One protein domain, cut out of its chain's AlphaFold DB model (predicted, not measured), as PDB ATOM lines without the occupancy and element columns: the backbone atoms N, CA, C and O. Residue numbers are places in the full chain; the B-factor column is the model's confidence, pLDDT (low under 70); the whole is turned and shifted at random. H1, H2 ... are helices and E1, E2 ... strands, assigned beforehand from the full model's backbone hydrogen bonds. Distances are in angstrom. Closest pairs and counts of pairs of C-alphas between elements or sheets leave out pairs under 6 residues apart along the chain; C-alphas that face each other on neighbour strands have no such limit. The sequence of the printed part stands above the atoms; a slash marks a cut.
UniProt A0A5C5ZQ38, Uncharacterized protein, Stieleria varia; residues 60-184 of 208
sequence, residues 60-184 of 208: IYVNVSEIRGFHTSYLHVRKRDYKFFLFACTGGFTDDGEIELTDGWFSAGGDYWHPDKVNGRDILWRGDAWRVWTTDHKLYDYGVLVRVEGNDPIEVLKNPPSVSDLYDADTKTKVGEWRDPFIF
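Overview. This is residues 60 to 184 of the 208 residues of an uncharacterized protein of Stieleria varia (UniProt A0A5C5ZQ38). A single antiparallel sheet of eight strands curls like part of a barrel and folds back on itself, so that a leaf of E4, E3, E2 and E1 faces a leaf of E7, E6 and E5 with E8 as the hinge. H1 packs on the sheet at E6, E7 and E8, the short H2 and H3 graze it, and the last stretch runs on through H4 to H5, both off the sheet. The printed part has 125 residues with five named helices and eight named strands, in the order E1 E2 E3 E4 E5 E6 E7 H1 E8 H2 H3 H4 H5, and the class is mixed, helices and strands. Across the sheet the order is E4, E3, E2, E1, E8, E7, E6, E5. The whole is compact and rounded, with a radius of gyration of the C-alphas of 14.2 A and spans of 40, 33 and 27 A.

Along the chain. E1, residues 60 to 63, begins with C-alpha 60 at (-18.779, 26.617, 7.926) and is 10.1 A long from first to last C-alpha. E2, residues 74 to 78, is 13.0 A long, E3, residues 81 to 86, 15.6 A, and E4, residues 94 to 98, 12.4 A. E5 is residues 106 to 108, 6.6 A. E6, residues 111 to 118, is the longest strand at 20.4 A and bends by 54 degrees at residue 115. E7, residues 121 to 126, is 15.9 A long, and H1, residues 127 to 136, follows it directly and is 14.1 A long, with C-alpha 136 at (-22.505, 9.576, -13.106). E8, residues 144 to 148, is 12.7 A long, and H2, residues 153 to 158, 8.8 A. H3 is residues 163 to 166, 5.7 A, H4 residues 169 to 172, 5.2 A, and H5 residues 181 to 184, 4.7 A, with C-alpha 184 at (-35.677, 8.238, -5.560).

Arrangement. The sheet is strongly twisted, with E4 and E5 as edge strands. E1 E2 E3 E4 and E5 E6 E7 are meanders, each strand the antiparallel neighbour of the one before. N 61 and O 75 of E1 and E2 are 2.8 A apart, within hydrogen-bond range, as are N 78 and O 81 of E2 and E3 at 3.2 A, and N 96 and O 84 of E4 and E3 at 3.2 A. E8 is the hinge between the two leaves: N 146 and O 62 of E8 and E1 are 2.8 A apart, within hydrogen-bond range, and so are N 145 and O 124 of E8 and E7 at 2.9 A. The pairing of E6 is staggered, with E5 over residues 111 to 113, where N 113 and O 106 are 2.8 A apart, and with E7 over residues 113 to 118, where N 116 and O 123 are 3.0 A apart. The closest C-alphas of E4 and E5, those of Asp 96 and Ala 108, are 7.1 A apart. H1 is on the sheet at a height of 9.4 A, over E7 and only just over E8, with 3 C-alphas there; it only just stands up from the sheet, rising 41 degrees. Its closest C-alphas to E6 are Gly 127 and Tyr 112, 5.4 A. H2 only grazes the sheet with residues 153 to 157, and H3 with residues 163 to 166. H3 and H4 are close but not clearly touching, with the C-alphas of Ser 164 and Lys 172 closest at 6.3 A. H5 is apart from H1, H3 and H4. In H1 and H2 every O i to N i+4 pair is within hydrogen-bond range; H3, H4 and H5 are too short for such a pair.

Size, cuts and confidence. The two C-alphas farthest apart, those of Gly 97 and Lys 174, are 40.8 A apart. The printed part has no cut, and no link is long. The mean pLDDT of the printed part is 77.8; residues 68 to 72 and 79 to 102 are under 70.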
ATOM      1  N   ILE A  60     -17.820  27.599   7.427       88.81
ATOM      2  CA  ILE A  60     -18.779  26.617   7.926       88.81
ATOM      3  C   ILE A  60     -19.294  25.830   6.727       88.81
ATOM      4  O   ILE A  60     -19.815  26.408   5.785       88.81
ATOM      5  N   TYR A  61     -19.156  24.516   6.762       89.56
ATOM      6  CA  TYR A  61     -19.695  23.599   5.773       89.56
ATOM      7  C   TYR A  61     -20.932  22.940   6.364       89.56
ATOM      8  O   TYR A  61     -20.864  22.363   7.444       89.56
ATOM      9  N   VAL A  62     -22.065  23.031   5.685       89.00
ATOM     10  CA  VAL A  62     -23.344  22.483   6.160       89.00
ATOM     11  C   VAL A  62     -23.959  21.593   5.105       89.00
ATOM     12  O   VAL A  62     -23.788  21.852   3.913       89.00
ATOM     13  N   ASN A  63     -24.700  20.571   5.532       87.25
ATOM     14  CA  ASN A  63     -25.500  19.799   4.589       87.25
ATOM     15  C   ASN A  63     -26.489  20.728   3.884       87.25
ATOM     16  O   ASN A  63     -27.110  21.594   4.513       87.25
ATOM     17  N   VAL A  64     -26.648  20.521   2.580       84.88
ATOM     18  CA  VAL A  64     -27.777  21.108   1.860       84.88
ATOM     19  C   VAL A  64     -29.075  20.580   2.462       84.88
ATOM     20  O   VAL A  64     -29.149  19.436   2.914       84.88
ATOM     21  N   SER A  65     -30.103  21.418   2.511       78.81
ATOM     22  CA  SER A  65     -31.373  21.020   3.114       78.81
ATOM     23  C   SER A  65     -32.543  21.581   2.327       78.81
ATOM     24  O   SER A  65     -32.770  22.787   2.276       78.81
ATOM     25  N   GLU A  66     -33.303  20.673   1.727       78.69
ATOM     26  CA  GLU A  66     -34.562  20.987   1.045       78.69
ATOM     27  C   GLU A  66     -35.759  20.854   1.996       78.69
ATOM     28  O   GLU A  66     -36.812  21.458   1.791       78.69
ATOM     29  N   ILE A  67     -35.574  20.120   3.099       71.69
ATOM     30  CA  ILE A  67     -36.543  19.991   4.184       71.69
ATOM     31  C   ILE A  67     -36.111  20.917   5.321       71.69
ATOM     32  O   ILE A  67     -35.228  20.588   6.112       71.69
ATOM     33  N   ARG A  68     -36.761  22.081   5.431       66.62
ATOM     34  CA  ARG A  68     -36.476  23.054   6.499       66.62
ATOM     35  C   ARG A  68     -36.492  22.393   7.881       66.62
ATOM     36  O   ARG A  68     -37.451  21.709   8.232       66.62
ATOM     37  N   GLY A  69     -35.453  22.657   8.674       63.66
ATOM     38  CA  GLY A  69     -35.288  22.106  10.020       63.66
ATOM     39  C   GLY A  69     -34.672  20.704  10.070       63.66
ATOM     40  O   GLY A  69     -34.435  20.202  11.166       63.66
ATOM     41  N   PHE A  70     -34.387  20.076   8.923       66.88
ATOM     42  CA  PHE A  70     -33.671  18.804   8.862       66.88
ATOM     43  C   PHE A  70     -32.203  19.033   8.490       66.88
ATOM     44  O   PHE A  70     -31.862  19.234   7.318       66.88
ATOM     45  N   HIS A  71     -31.331  19.019   9.500       66.31
ATOM     46  CA  HIS A  71     -29.882  19.179   9.344       66.31
ATOM     47  C   HIS A  71     -29.172  18.090  10.139       66.31
ATOM     48  O   HIS A  71     -29.366  17.979  11.349       66.31
ATOM     49  N   THR A  72     -28.368  17.284   9.452       63.56
ATOM     50  CA  THR A  72     -27.728  16.097  10.034       63.56
ATOM     51  C   THR A  72     -26.241  16.274  10.309       63.56
ATOM     52  O   THR A  72     -25.657  15.419  10.975       63.56
ATOM     53  N   SER A  73     -25.596  17.324   9.787       72.06
ATOM     54  CA  SER A  73     -24.155  17.553   9.961       72.06
ATOM     55  C   SER A  73     -23.748  18.987   9.603       72.06
ATOM     56  O   SER A  73     -24.300  19.580   8.671       72.06
ATOM     57  N   TYR A  74     -22.741  19.517  10.304       79.88
ATOM     58  CA  TYR A  74     -21.936  20.639   9.828       79.88
ATOM     59  C   TYR A  74     -20.462  20.457  10.218       79.88
ATOM     60  O   TYR A  74     -20.119  19.649  11.071       79.88
ATOM     61  N   LEU A  75     -19.571  21.210   9.588       80.56
ATOM     62  CA  LEU A  75     -18.142  21.255   9.874       80.56
ATOM     63  C   LEU A  75     -17.729  22.723   9.963       80.56
ATOM     64  O   LEU A  75     -18.066  23.508   9.083       80.56
ATOM     65  N   HIS A  76     -16.990  23.111  11.000       82.38
ATOM     66  CA  HIS A  76     -16.484  24.477  11.134       82.38
ATOM     67  C   HIS A  76     -14.968  24.484  10.970       82.38
ATOM     68  O   HIS A  76     -14.206  24.311  11.917       82.38
ATOM     69  N   VAL A  77     -14.521  24.776   9.756       78.44
ATOM     70  CA  VAL A  77     -13.101  24.889   9.443       78.44
ATOM     71  C   VAL A  77     -12.585  26.253   9.877       78.44
ATOM     72  O   VAL A  77     -12.980  27.281   9.324       78.44
ATOM     73  N   ARG A  78     -11.662  26.282  10.840       75.69
ATOM     74  CA  ARG A  78     -10.933  27.496  11.224       75.69
ATOM     75  C   ARG A  78      -9.482  27.380  10.781       75.69
ATOM     76  O   ARG A  78      -8.922  26.295  10.681       75.69
ATOM     77  N   LYS A  79      -8.848  28.519  10.504       67.94
ATOM     78  CA  LYS A  79      -7.443  28.551  10.080       67.94
ATOM     79  C   LYS A  79      -6.560  27.925  11.172       67.94
ATOM     80  O   LYS A  79      -6.471  28.499  12.251       67.94
ATOM     81  N   ARG A  80      -5.888  26.814  10.837       56.03
ATOM     82  CA  ARG A  80      -5.021  25.959  11.687       56.03
ATOM     83  C   ARG A  80      -5.715  24.994  12.656       56.03
ATOM     84  O   ARG A  80      -5.035  24.091  13.118       56.03
ATOM     85  N   ASP A  81      -7.030  25.101  12.838       60.75
ATOM     86  CA  ASP A  81      -7.808  24.219  13.712       60.75
ATOM     87  C   ASP A  81      -9.002  23.667  12.907       60.75
ATOM     88  O   ASP A  81     -10.067  24.291  12.821       60.75
ATOM     89  N   TYR A  82      -8.824  22.514  12.261       61.44
ATOM     90  CA  TYR A  82      -9.904  21.818  11.555       61.44
ATOM     91  C   TYR A  82     -10.802  21.125  12.582       61.44
ATOM     92  O   TYR A  82     -10.580  19.962  12.903       61.44
ATOM     93  N   LYS A  83     -11.773  21.852  13.146       59.84
ATOM     94  CA  LYS A  83     -12.691  21.312  14.158       59.84
ATOM     95  C   LYS A  83     -14.001  20.860  13.533       59.84
ATOM     96  O   LYS A  83     -14.676  21.630  12.846       59.84
ATOM     97  N   PHE A  84     -14.383  19.618  13.802       60.19
ATOM     98  CA  PHE A  84     -15.649  19.057  13.347       60.19
ATOM     99  C   PHE A  84     -16.677  18.998  14.463       60.19
ATOM    100  O   PHE A  84     -16.381  18.603  15.586       60.19
ATOM    101  N   PHE A  85     -17.904  19.379  14.116       59.34
ATOM    102  CA  PHE A  85     -19.043  19.318  15.014       59.34
ATOM    103  C   PHE A  85     -20.164  18.544  14.325       59.34
ATOM    104  O   PHE A  85     -21.003  19.129  13.638       59.34
ATOM    105  N   LEU A  86     -20.209  17.225  14.516       53.34
ATOM    106  CA  LEU A  86     -21.339  16.442  14.026       53.34
ATOM    107  C   LEU A  86     -22.585  16.825  14.830       53.34
ATOM    108  O   LEU A  86     -22.616  16.671  16.052       53.34
ATOM    109  N   PHE A  87     -23.616  17.307  14.142       54.19
ATOM    110  CA  PHE A  87     -24.927  17.555  14.732       54.19
ATOM    111  C   PHE A  87     -25.947  16.598  14.126       54.19
ATOM    112  O   PHE A  87     -26.527  16.892  13.087       54.19
ATOM    113  N   ALA A  88     -26.204  15.466  14.776       51.34
ATOM    114  CA  ALA A  88     -27.363  14.648  14.433       51.34
ATOM    115  C   ALA A  88     -28.640  15.307  14.991       51.34
ATOM    116  O   ALA A  88     -28.626  15.815  16.115       51.34
ATOM    117  N   CYS A  89     -29.757  15.248  14.251       42.38
ATOM    118  CA  CYS A  89     -31.073  15.816  14.607       42.38
ATOM    119  C   CYS A  89     -31.648  15.389  15.984       42.38
ATOM    120  O   CYS A  89     -32.762  15.778  16.325       42.38
ATOM    121  N   THR A  90     -30.934  14.599  16.788       42.75
ATOM    122  CA  THR A  90     -31.378  14.044  18.074       42.75
ATOM    123  C   THR A  90     -30.720  14.658  19.318       42.75
ATOM    124  O   THR A  90     -30.897  14.120  20.406       42.75
ATOM    125  N   GLY A  91     -30.054  15.816  19.218       44.34
ATOM    126  CA  GLY A  91     -29.926  16.718  20.377       44.34
ATOM    127  C   GLY A  91     -28.588  16.740  21.121       44.34
ATOM    128  O   GLY A  91     -28.570  16.730  22.351       44.34
ATOM    129  N   GLY A  92     -27.472  16.867  20.403       49.47
ATOM    130  CA  GLY A  92     -26.189  17.211  21.017       49.47
ATOM    131  C   GLY A  92     -25.129  17.598  19.990       49.47
ATOM    132  O   GLY A  92     -25.182  17.150  18.849       49.47
ATOM    133  N   PHE A  93     -24.177  18.440  20.400       56.03
ATOM    134  CA  PHE A  93     -22.938  18.668  19.656       56.03
ATOM    135  C   PHE A  93     -21.930  17.602  20.082       56.03
ATOM    136  O   PHE A  93     -21.593  17.522  21.264       56.03
ATOM    137  N   THR A  94     -21.446  16.808  19.136       55.72
ATOM    138  CA  THR A  94     -20.251  15.976  19.326       55.72
ATOM    139  C   THR A  94     -19.067  16.685  18.678       55.72
ATOM    140  O   THR A  94     -19.115  16.997  17.489       55.72
ATOM    141  N   ASP A  95     -18.059  17.013  19.490       61.88
ATOM    142  CA  ASP A  95     -16.768  17.549  19.046       61.88
ATOM    143  C   ASP A  95     -15.849  16.360  18.747       61.88
ATOM    144  O   ASP A  95     -15.447  15.651  19.672       61.88
ATOM    145  N   ASP A  96     -15.559  16.125  17.466       55.78
ATOM    146  CA  ASP A  96     -14.659  15.039  17.044       55.78
ATOM    147  C   ASP A  96     -13.176  15.473  17.054       55.78
ATOM    148  O   ASP A  96     -12.299  14.694  16.681       55.78
ATOM    149  N   GLY A  97     -12.866  16.690  17.519       62.50
ATOM    150  CA  GLY A  97     -11.499  17.176  17.692       62.50
ATOM    151  C   GLY A  97     -10.861  17.749  16.423       62.50
ATOM    152  O   GLY A  97     -11.538  18.239  15.518       62.50
ATOM    153  N   GLU A  98      -9.525  17.760  16.410       63.38
ATOM    154  CA  GLU A  98      -8.701  18.245  15.297       63.38
ATOM    155  C   GLU A  98      -8.525  17.159  14.234       63.38
ATOM    156  O   GLU A  98      -8.226  16.009  14.557       63.38
ATOM    157  N   ILE A  99      -8.668  17.537  12.963       65.75
ATOM    158  CA  ILE A  99      -8.537  16.611  11.837       65.75
ATOM    159  C   ILE A  99      -7.342  16.989  10.959       65.75
ATOM    160  O   ILE A  99      -7.164  18.149  10.586       65.75
ATOM    161  N   GLU A 100      -6.541  15.991  10.593       65.25
ATOM    162  CA  GLU A 100      -5.452  16.133   9.630       65.25
ATOM    163  C   GLU A 100      -5.931  15.808   8.204       65.25
ATOM    164  O   GLU A 100      -6.689  14.862   7.979       65.25
ATOM    165  N   LEU A 101      -5.490  16.614   7.234       67.88
ATOM    166  CA  LEU A 101      -5.697  16.366   5.809       67.88
ATOM    167  C   LEU A 101      -4.605  15.418   5.298       67.88
ATOM    168  O   LEU A 101      -3.434  15.791   5.262       67.88
ATOM    169  N   THR A 102      -4.999  14.242   4.819       68.38
ATOM    170  CA  THR A 102      -4.101  13.243   4.226       68.38
ATOM    171  C   THR A 102      -4.462  13.058   2.758       68.38
ATOM    172  O   THR A 102      -5.591  12.709   2.424       68.38
ATOM    173  N   ASP A 103      -3.515  13.327   1.859       70.62
ATOM    174  CA  ASP A 103      -3.687  13.186   0.403       70.62
ATOM    175  C   ASP A 103      -4.880  13.959  -0.200       70.62
ATOM    176  O   ASP A 103      -5.415  13.591  -1.248       70.62
ATOM    177  N   GLY A 104      -5.275  15.068   0.434       71.94
ATOM    178  CA  GLY A 104      -6.429  15.877   0.023       71.94
ATOM    179  C   GLY A 104      -7.772  15.358   0.543       71.94
ATOM    180  O   GLY A 104      -8.802  15.915   0.194       71.94
ATOM    181  N   TRP A 105      -7.766  14.334   1.394       77.56
ATOM    182  CA  TRP A 105      -8.938  13.821   2.095       77.56
ATOM    183  C   TRP A 105      -8.818  14.079   3.589       77.56
ATOM    184  O   TRP A 105      -7.719  14.242   4.118       77.56
ATOM    185  N   PHE A 106      -9.940  14.049   4.295       79.44
ATOM    186  CA  PHE A 106      -9.920  13.954   5.749       79.44
ATOM    187  C   PHE A 106     -11.044  13.056   6.261       79.44
ATOM    188  O   PHE A 106     -12.032  12.820   5.566       79.44
ATOM    189  N   SER A 107     -10.872  12.527   7.472       76.94
ATOM    190  CA  SER A 107     -11.833  11.636   8.124       76.94
ATOM    191  C   SER A 107     -12.568  12.382   9.233       76.94
ATOM    192  O   SER A 107     -11.921  12.908  10.134       76.94
ATOM    193  N   ALA A 108     -13.899  12.403   9.196       74.12
ATOM    194  CA  ALA A 108     -14.744  13.034  10.214       74.12
ATOM    195  C   ALA A 108     -16.021  12.214  10.422       74.12
ATOM    196  O   ALA A 108     -16.631  11.789   9.440       74.12
ATOM    197  N   GLY A 109     -16.430  11.972  11.674       70.00
ATOM    198  CA  GLY A 109     -17.645  11.202  11.971       70.00
ATOM    199  C   GLY A 109     -17.649   9.759  11.438       70.00
ATOM    200  O   GLY A 109     -18.717   9.187  11.247       70.00
ATOM    201  N   GLY A 110     -16.474   9.174  11.164       74.62
ATOM    202  CA  GLY A 110     -16.334   7.847  10.543       74.62
ATOM    203  C   GLY A 110     -16.423   7.832   9.011       74.62
ATOM    204  O   GLY A 110     -16.286   6.766   8.416       74.62
ATOM    205  N   ASP A 111     -16.603   8.995   8.383       81.81
ATOM    206  CA  ASP A 111     -16.683   9.165   6.933       81.81
ATOM    207  C   ASP A 111     -15.438   9.866   6.366       81.81
ATOM    208  O   ASP A 111     -14.796  10.676   7.038       81.81
ATOM    209  N   TYR A 112     -15.134   9.597   5.092       85.69
ATOM    210  CA  TYR A 112     -14.102  10.308   4.331       85.69
ATOM    211  C   TYR A 112     -14.704  11.450   3.520       85.69
ATOM    212  O   TYR A 112     -15.686  11.250   2.799       85.69
ATOM    213  N   TRP A 113     -14.063  12.615   3.593       88.31
ATOM    214  CA  TRP A 113     -14.501  13.846   2.950       88.31
ATOM    215  C   TRP A 113     -13.482  14.351   1.927       88.31
ATOM    216  O   TRP A 113     -12.286  14.425   2.219       88.31
ATOM    217  N   HIS A 114     -13.972  14.719   0.741       89.56
ATOM    218  CA  HIS A 114     -13.186  15.252  -0.373       89.56
ATOM    219  C   HIS A 114     -13.543  16.721  -0.640       89.56
ATOM    220  O   HIS A 114     -14.670  16.992  -1.071       89.56
ATOM    221  N   PRO A 115     -12.614  17.673  -0.448       90.00
ATOM    222  CA  PRO A 115     -12.794  19.064  -0.845       90.00
ATOM    223  C   PRO A 115     -12.891  19.211  -2.362       90.00
ATOM    224  O   PRO A 115     -12.123  18.599  -3.101       90.00
ATOM    225  N   ASP A 116     -13.833  20.014  -2.841       90.94
ATOM    226  CA  ASP A 116     -14.029  20.248  -4.274       90.94
ATOM    227  C   ASP A 116     -14.678  21.618  -4.529       90.94
ATOM    228  O   ASP A 116     -15.101  22.312  -3.597       90.94
ATOM    229  N   LYS A 117     -14.773  22.007  -5.804       90.56
ATOM    230  CA  LYS A 117     -15.535  23.168  -6.259       90.56
ATOM    231  C   LYS A 117     -16.587  22.768  -7.285       90.56
ATOM    232  O   LYS A 117     -16.263  22.346  -8.391       90.56
ATOM    233  N   VAL A 118     -17.851  23.041  -6.971       86.31
ATOM    234  CA  VAL A 118     -18.963  22.910  -7.924       86.31
ATOM    235  C   VAL A 118     -19.549  24.282  -8.187       86.31
ATOM    236  O   VAL A 118     -19.986  24.969  -7.265       86.31
ATOM    237  N   ASN A 119     -19.534  24.703  -9.453       83.94
ATOM    238  CA  ASN A 119     -20.053  26.007  -9.879       83.94
ATOM    239  C   ASN A 119     -19.495  27.180  -9.049       83.94
ATOM    240  O   ASN A 119     -20.204  28.113  -8.680       83.94
ATOM    241  N   GLY A 120     -18.197  27.109  -8.734       86.31
ATOM    242  CA  GLY A 120     -17.473  28.126  -7.965       86.31
ATOM    243  C   GLY A 120     -17.687  28.074  -6.449       86.31
ATOM    244  O   GLY A 120     -17.035  28.837  -5.737       86.31
ATOM    245  N   ARG A 121     -18.544  27.180  -5.940       88.56
ATOM    246  CA  ARG A 121     -18.753  26.984  -4.501       88.56
ATOM    247  C   ARG A 121     -17.819  25.923  -3.952       88.56
ATOM    248  O   ARG A 121     -17.731  24.842  -4.522       88.56
ATOM    249  N   ASP A 122     -17.179  26.231  -2.828       92.25
ATOM    250  CA  ASP A 122     -16.429  25.246  -2.053       92.25
ATOM    251  C   ASP A 122     -17.394  24.253  -1.407       92.25
ATOM    252  O   ASP A 122     -18.367  24.643  -0.751       92.25
ATOM    253  N   ILE A 123     -17.113  22.970  -1.589       92.56
ATOM    254  CA  ILE A 123     -17.917  21.885  -1.045       92.56
ATOM    255  C   ILE A 123     -17.031  20.774  -0.493       92.56
ATOM    256  O   ILE A 123     -15.823  20.734  -0.732       92.56
ATOM    257  N   LEU A 124     -17.661  19.853   0.226       91.44
ATOM    258  CA  LEU A 124     -17.069  18.607   0.678       91.44
ATOM    259  C   LEU A 124     -17.982  17.456   0.308       91.44
ATOM    260  O   LEU A 124     -19.141  17.422   0.719       91.44
ATOM    261  N   TRP A 125     -17.439  16.494  -0.421       91.25
ATOM    262  CA  TRP A 125     -18.135  15.261  -0.739       91.25
ATOM    263  C   TRP A 125     -17.831  14.192   0.290       91.25
ATOM    264  O   TRP A 125     -16.665  13.899   0.539       91.25
ATOM    265  N   ARG A 126     -18.860  13.530   0.805       90.00
ATOM    266  CA  ARG A 126     -18.698  12.229   1.444       90.00
ATOM    267  C   ARG A 126     -18.266  11.205   0.392       90.00
ATOM    268  O   ARG A 126     -18.652  11.311  -0.773       90.00
ATOM    269  N   GLY A 127     -17.467  10.211   0.774       88.81
ATOM    270  CA  GLY A 127     -16.867   9.260  -0.171       88.81
ATOM    271  C   GLY A 127     -17.857   8.537  -1.101       88.81
ATOM    272  O   GLY A 127     -17.537   8.275  -2.261       88.81
ATOM    273  N   ASP A 128     -19.076   8.246  -0.639       88.06
ATOM    274  CA  ASP A 128     -20.138   7.669  -1.470       88.06
ATOM    275  C   ASP A 128     -20.679   8.664  -2.510       88.06
ATOM    276  O   ASP A 128     -20.782   8.315  -3.688       88.06
ATOM    277  N   ALA A 129     -20.959   9.904  -2.106       90.38
ATOM    278  CA  ALA A 129     -21.403  10.970  -2.998       90.38
ATOM    279  C   ALA A 129     -20.317  11.380  -3.995       90.38
ATOM    280  O   ALA A 129     -20.628  11.578  -5.165       90.38
ATOM    281  N   TRP A 130     -19.050  11.424  -3.580       92.12
ATOM    282  CA  TRP A 130     -17.922  11.689  -4.476       92.12
ATOM    283  C   TRP A 130     -17.849  10.666  -5.612       92.12
ATOM    284  O   TRP A 130     -17.670  11.023  -6.776       92.12
ATOM    285  N   ARG A 131     -18.032   9.379  -5.297       90.19
ATOM    286  CA  ARG A 131     -18.027   8.306  -6.300       90.19
ATOM    287  C   ARG A 131     -19.186   8.451  -7.287       90.19
ATOM    288  O   ARG A 131     -18.973   8.320  -8.490       90.19
ATOM    289  N   VAL A 132     -20.390   8.737  -6.795       89.88
ATOM    290  CA  VAL A 132     -21.569   8.971  -7.650       89.88
ATOM    291  C   VAL A 132     -21.367  10.210  -8.525       89.88
ATOM    292  O   VAL A 132     -21.638  10.177  -9.723       89.88
ATOM    293  N   TRP A 133     -20.824  11.284  -7.954       89.19
ATOM    294  CA  TRP A 133     -20.520  12.515  -8.673       89.19
ATOM    295  C   TRP A 133     -19.502  12.290  -9.791       89.19
ATOM    296  O   TRP A 133     -19.733  12.681 -10.931       89.19
ATOM    297  N   THR A 134     -18.385  11.633  -9.497       88.50
ATOM    298  CA  THR A 134     -17.303  11.415 -10.471       88.50
ATOM    299  C   THR A 134     -17.661  10.404 -11.556       88.50
ATOM    300  O   THR A 134     -17.140  10.517 -12.664       88.50
ATOM    301  N   THR A 135     -18.555   9.455 -11.267       87.50
ATOM    302  CA  THR A 135     -18.968   8.415 -12.225       87.50
ATOM    303  C   THR A 135     -20.148   8.861 -13.082       87.50
ATOM    304  O   THR A 135     -20.084   8.787 -14.305       87.50
ATOM    305  N   ASP A 136     -21.214   9.349 -12.446       83.94
ATOM    306  CA  ASP A 136     -22.505   9.576 -13.106       83.94
ATOM    307  C   ASP A 136     -22.859  11.063 -13.236       83.94
ATOM    308  O   ASP A 136     -23.874  11.407 -13.840       83.94
ATOM    309  N   HIS A 137     -22.059  11.953 -12.636       84.50
ATOM    310  CA  HIS A 137     -22.368  13.382 -12.507       84.50
ATOM    311  C   HIS A 137     -23.762  13.617 -11.910       84.50
ATOM    312  O   HIS A 137     -24.509  14.494 -12.347       84.50
ATOM    313  N   LYS A 138     -24.110  12.818 -10.893       85.31
ATOM    314  CA  LYS A 138     -25.347  12.947 -10.114       85.31
ATOM    315  C   LYS A 138     -25.057  13.468  -8.720       85.31
ATOM    316  O   LYS A 138     -24.005  13.199  -8.144       85.31
ATOM    317  N   LEU A 139     -26.018  14.197  -8.168       83.75
ATOM    318  CA  LEU A 139     -25.902  14.809  -6.856       83.75
ATOM    319  C   LEU A 139     -26.660  13.979  -5.817       83.75
ATOM    320  O   LEU A 139     -27.851  13.701  -5.971       83.75
ATOM    321  N   TYR A 140     -25.949  13.599  -4.758       82.81
ATOM    322  CA  TYR A 140     -26.504  12.953  -3.575       82.81
ATOM    323  C   TYR A 140     -26.429  13.933  -2.400       82.81
ATOM    324  O   TYR A 140     -25.360  14.172  -1.845       82.81
ATOM    325  N   ASP A 141     -27.555  14.575  -2.099       79.69
ATOM    326  CA  ASP A 141     -27.641  15.749  -1.218       79.69
ATOM    327  C   ASP A 141     -27.153  15.483   0.219       79.69
ATOM    328  O   ASP A 141     -26.450  16.311   0.791       79.69
ATOM    329  N   TYR A 142     -27.415  14.301   0.772       81.00
ATOM    330  CA  TYR A 142     -26.959  13.902   2.105       81.00
ATOM    331  C   TYR A 142     -25.458  13.618   2.195       81.00
ATOM    332  O   TYR A 142     -24.939  13.442   3.297       81.00
ATOM    333  N   GLY A 143     -24.767  13.535   1.058       87.56
ATOM    334  CA  GLY A 143     -23.324  13.339   1.002       87.56
ATOM    335  C   GLY A 143     -22.562  14.581   0.551       87.56
ATOM    336  O   GLY A 143     -21.410  14.446   0.146       87.56
ATOM    337  N   VAL A 144     -23.167  15.774   0.589       90.38
ATOM    338  CA  VAL A 144     -22.472  17.026   0.263       90.38
ATOM    339  C   VAL A 144     -22.644  18.079   1.352       90.38
ATOM    340  O   VAL A 144     -23.759  18.476   1.692       90.38
ATOM    341  N   LEU A 145     -21.517  18.590   1.849       91.00
ATOM    342  CA  LEU A 145     -21.489  19.801   2.660       91.00
ATOM    343  C   LEU A 145     -21.092  20.986   1.786       91.00
ATOM    344  O   LEU A 145     -20.120  20.921   1.038       91.00
ATOM    345  N   VAL A 146     -21.806  22.096   1.915       92.38
ATOM    346  CA  VAL A 146     -21.540  23.326   1.164       92.38
ATOM    347  C   VAL A 146     -20.974  24.367   2.105       92.38
ATOM    348  O   VAL A 146     -21.555  24.630   3.161       92.38
ATOM    349  N   ARG A 147     -19.849  24.971   1.717       92.94
ATOM    350  CA  ARG A 147     -19.269  26.086   2.456       92.94
ATOM    351  C   ARG A 147     -20.201  27.285   2.379       92.94
ATOM    352  O   ARG A 147     -20.632  27.703   1.302       92.94
ATOM    353  N   VAL A 148     -20.445  27.884   3.528       91.25
ATOM    354  CA  VAL A 148     -21.095  29.175   3.663       91.25
ATOM    355  C   VAL A 148     -20.182  30.134   4.413       91.25
ATOM    356  O   VAL A 148     -19.371  29.741   5.257       91.25
ATOM    357  N   GLU A 149     -20.326  31.413   4.091       87.50
ATOM    358  CA  GLU A 149     -19.681  32.476   4.849       87.50
ATOM    359  C   GLU A 149     -20.404  32.663   6.185       87.50
ATOM    360  O   GLU A 149     -21.633  32.718   6.243       87.50
ATOM    361  N   GLY A 150     -19.637  32.770   7.265       82.94
ATOM    362  CA  GLY A 150     -20.174  32.937   8.608       82.94
ATOM    363  C   GLY A 150     -19.269  32.322   9.665       82.94
ATOM    364  O   GLY A 150     -18.464  31.441   9.381       82.94
ATOM    365  N   ASN A 151     -19.423  32.798  10.899       79.25
ATOM    366  CA  ASN A 151     -18.684  32.294  12.060       79.25
ATOM    367  C   ASN A 151     -19.602  31.653  13.111       79.25
ATOM    368  O   ASN A 151     -19.099  31.058  14.065       79.25
ATOM    369  N   ASP A 152     -20.923  31.775  12.947       84.19
ATOM    370  CA  ASP A 152     -21.926  31.211  13.847       84.19
ATOM    371  C   ASP A 152     -22.701  30.082  13.146       84.19
ATOM    372  O   ASP A 152     -23.562  30.354  12.301       84.19
ATOM    373  N   PRO A 153     -22.416  28.813  13.484       79.44
ATOM    374  CA  PRO A 153     -23.142  27.671  12.945       79.44
ATOM    375  C   PRO A 153     -24.643  27.721  13.214       79.44
ATOM    376  O   PRO A 153     -25.415  27.257  12.380       79.44
ATOM    377  N   ILE A 154     -25.083  28.299  14.335       81.69
ATOM    378  CA  ILE A 154     -26.506  28.351  14.684       81.69
ATOM    379  C   ILE A 154     -27.268  29.228  13.694       81.69
ATOM    380  O   ILE A 154     -28.343  28.843  13.240       81.69
ATOM    381  N   GLU A 155     -26.715  30.384  13.326       84.62
ATOM    382  CA  GLU A 155     -27.342  31.269  12.338       84.62
ATOM    383  C   GLU A 155     -27.367  30.640  10.943       84.62
ATOM    384  O   GLU A 155     -28.386  30.719  10.256       84.62
ATOM    385  N   VAL A 156     -26.288  29.955  10.548       84.50
ATOM    386  CA  VAL A 156     -26.245  29.217   9.279       84.50
ATOM    387  C   VAL A 156     -27.330  28.142   9.238       84.50
ATOM    388  O   VAL A 156     -28.062  28.036   8.256       84.50
ATOM    389  N   LEU A 157     -27.467  27.358  10.308       81.62
ATOM    390  CA  LEU A 157     -28.425  26.254  10.370       81.62
ATOM    391  C   LEU A 157     -29.888  26.722  10.364       81.62
ATOM    392  O   LEU A 157     -30.769  25.928  10.052       81.62
ATOM    393  N   LYS A 158     -30.181  28.000  10.648       83.81
ATOM    394  CA  LYS A 158     -31.538  28.550  10.460       83.81
ATOM    395  C   LYS A 158     -31.919  28.679   8.984       83.81
ATOM    396  O   LYS A 158     -33.105  28.623   8.667       83.81
ATOM    397  N   ASN A 159     -30.939  28.890   8.104       84.69
ATOM    398  CA  ASN A 159     -31.131  29.090   6.667       84.69
ATOM    399  C   ASN A 159     -30.008  28.385   5.882       84.69
ATOM    400  O   ASN A 159     -29.150  29.057   5.303       84.69
ATOM    401  N   PRO A 160     -29.978  27.041   5.879       85.75
ATOM    402  CA  PRO A 160     -28.961  26.292   5.154       85.75
ATOM    403  C   PRO A 160     -29.063  26.542   3.640       85.75
ATOM    404  O   PRO A 160     -30.135  26.900   3.137       85.75
ATOM    405  N   PRO A 161     -27.970  26.316   2.895       88.56
ATOM    406  CA  PRO A 161     -27.999  26.365   1.445       88.56
ATOM    407  C   PRO A 161     -28.931  25.285   0.883       88.56
ATOM    408  O   PRO A 161     -29.054  24.181   1.424       88.56
ATOM    409  N   SER A 162     -29.558  25.613  -0.241       86.44
ATOM    410  CA  SER A 162     -30.339  24.658  -1.019       86.44
ATOM    411  C   SER A 162     -29.404  23.844  -1.911       86.44
ATOM    412  O   SER A 162     -28.402  24.353  -2.415       86.44
ATOM    413  N   VAL A 163     -29.764  22.596  -2.204       84.31
ATOM    414  CA  VAL A 163     -29.102  21.795  -3.242       84.31
ATOM    415  C   VAL A 163     -29.134  22.503  -4.595       84.31
ATOM    416  O   VAL A 163     -28.216  22.373  -5.402       84.31
ATOM    417  N   SER A 164     -30.169  23.318  -4.829       83.50
ATOM    418  CA  SER A 164     -30.302  24.126  -6.037       83.50
ATOM    419  C   SER A 164     -29.253  25.232  -6.161       83.50
ATOM    420  O   SER A 164     -29.124  25.829  -7.230       83.50
ATOM    421  N   ASP A 165     -28.512  25.533  -5.094       84.00
ATOM    422  CA  ASP A 165     -27.414  26.502  -5.115       84.00
ATOM    423  C   ASP A 165     -26.125  25.911  -5.691       84.00
ATOM    424  O   ASP A 165     -25.202  26.660  -6.012       84.00
ATOM    425  N   LEU A 166     -26.073  24.582  -5.846       85.44
ATOM    426  CA  LEU A 166     -24.989  23.868  -6.516       85.44
ATOM    427  C   LEU A 166     -25.194  23.764  -8.027       85.44
ATOM    428  O   LEU A 166     -24.305  23.285  -8.720       85.44
ATOM    429  N   TYR A 167     -26.326  24.222  -8.560       81.94
ATOM    430  CA  TYR A 167     -26.581  24.255  -9.999       81.94
ATOM    431  C   TYR A 167     -26.233  25.626 -10.576       81.94
ATOM    432  O   TYR A 167     -26.560  26.658  -9.988       81.94
ATOM    433  N   ASP A 168     -25.611  25.643 -11.755       79.94
ATOM    434  CA  ASP A 168     -25.482  26.864 -12.546       79.94
ATOM    435  C   ASP A 168     -26.872  27.372 -12.984       79.94
ATOM    436  O   ASP A 168     -27.879  26.665 -12.876       79.94
ATOM    437  N   ALA A 169     -26.945  28.616 -13.463       77.19
ATOM    438  CA  ALA A 169     -28.215  29.250 -13.817       77.19
ATOM    439  C   ALA A 169     -29.001  28.468 -14.888       77.19
ATOM    440  O   ALA A 169     -30.224  28.340 -14.782       77.19
ATOM    441  N   ASP A 170     -28.311  27.903 -15.878       77.56
ATOM    442  CA  ASP A 170     -28.939  27.150 -16.963       77.56
ATOM    443  C   ASP A 170     -29.490  25.820 -16.448       77.56
ATOM    444  O   ASP A 170     -30.608  25.423 -16.783       77.56
ATOM    445  N   THR A 171     -28.721  25.144 -15.603       74.50
ATOM    446  CA  THR A 171     -29.062  23.875 -14.973       74.50
ATOM    447  C   THR A 171     -30.209  24.060 -13.988       74.50
ATOM    448  O   THR A 171     -31.172  23.299 -14.037       74.50
ATOM    449  N   LYS A 172     -30.208  25.129 -13.182       75.31
ATOM    450  CA  LYS A 172     -31.248  25.421 -12.180       75.31
ATOM    451  C   LYS A 172     -32.651  25.528 -12.784       75.31
ATOM    452  O   LYS A 172     -33.611  25.108 -12.149       75.31
ATOM    453  N   THR A 173     -32.778  26.022 -14.020       76.56
ATOM    454  CA  THR A 173     -34.072  26.064 -14.740       76.56
ATOM    455  C   THR A 173     -34.515  24.710 -15.302       76.56
ATOM    456  O   THR A 173     -35.689  24.519 -15.632       76.56
ATOM    457  N   LYS A 174     -33.579  23.768 -15.440       72.44
ATOM    458  CA  LYS A 174     -33.799  22.438 -16.015       72.44
ATOM    459  C   LYS A 174     -34.069  21.392 -14.942       72.44
ATOM    460  O   LYS A 174     -34.812  20.450 -15.216       72.44
ATOM    461  N   VAL A 175     -33.487  21.528 -13.753       71.56
ATOM    462  CA  VAL A 175     -33.696  20.548 -12.686       71.56
ATOM    463  C   VAL A 175     -35.145  20.640 -12.188       71.56
ATOM    464  O   VAL A 175     -35.663  21.730 -11.973       71.56
ATOM    465  N   GLY A 176     -35.825  19.492 -12.071       72.81
ATOM    466  CA  GLY A 176     -37.236  19.420 -11.657       72.81
ATOM    467  C   GLY A 176     -37.464  19.822 -10.195       72.81
ATOM    468  O   GLY A 176     -36.604  20.423  -9.566       72.81
ATOM    469  N   GLU A 177     -38.596  19.451  -9.603       81.31
ATOM    470  CA  GLU A 177     -38.750  19.567  -8.146       81.31
ATOM    471  C   GLU A 177     -37.738  18.661  -7.424       81.31
ATOM    472  O   GLU A 177     -37.289  17.645  -7.973       81.31
ATOM    473  N   TRP A 178     -37.325  19.054  -6.216       82.31
ATOM    474  CA  TRP A 178     -36.506  18.176  -5.385       82.31
ATOM    475  C   TRP A 178     -37.306  16.934  -4.981       82.31
ATOM    476  O   TRP A 178     -38.516  16.994  -4.768       82.31
ATOM    477  N   ARG A 179     -36.612  15.799  -4.894       83.19
ATOM    478  CA  ARG A 179     -37.156  14.511  -4.468       83.19
ATOM    479  C   ARG A 179     -36.150  13.863  -3.530       83.19
ATOM    480  O   ARG A 179     -34.963  13.896  -3.833       83.19
ATOM    481  N   ASP A 180     -36.641  13.260  -2.454       81.69
ATOM    482  CA  ASP A 180     -35.815  12.591  -1.448       81.69
ATOM    483  C   ASP A 180     -34.970  11.471  -2.082       81.69
ATOM    484  O   ASP A 180     -35.530  10.483  -2.575       81.69
ATOM    485  N   PRO A 181     -33.634  11.578  -2.088       80.81
ATOM    486  CA  PRO A 181     -32.796  10.581  -2.732       80.81
ATOM    487  C   PRO A 181     -32.694   9.260  -1.966       80.81
ATOM    488  O   PRO A 181     -32.244   8.281  -2.560       80.81
ATOM    489  N   PHE A 182     -33.169   9.156  -0.719       78.69
ATOM    490  CA  PHE A 182     -33.364   7.843  -0.088       78.69
ATOM    491  C   PHE A 182     -34.495   7.048  -0.750       78.69
ATOM    492  O   PHE A 182     -34.467   5.819  -0.748       78.69
ATOM    493  N   ILE A 183     -35.484   7.740  -1.325       82.81
ATOM    494  CA  ILE A 183     -36.627   7.124  -2.012       82.81
ATOM    495  C   ILE A 183     -36.357   7.021  -3.518       82.81
ATOM    496  O   ILE A 183     -36.678   6.010  -4.140       82.81
ATOM    497  N   PHE A 184     -35.782   8.072  -4.107       82.75
ATOM    498  CA  PHE A 184     -35.677   8.238  -5.560       82.75
ATOM    499  C   PHE A 184     -34.251   8.095  -6.115       82.75
ATOM    500  O   PHE A 184     -34.080   8.132  -7.333       82.75
TER     501      PHE A 184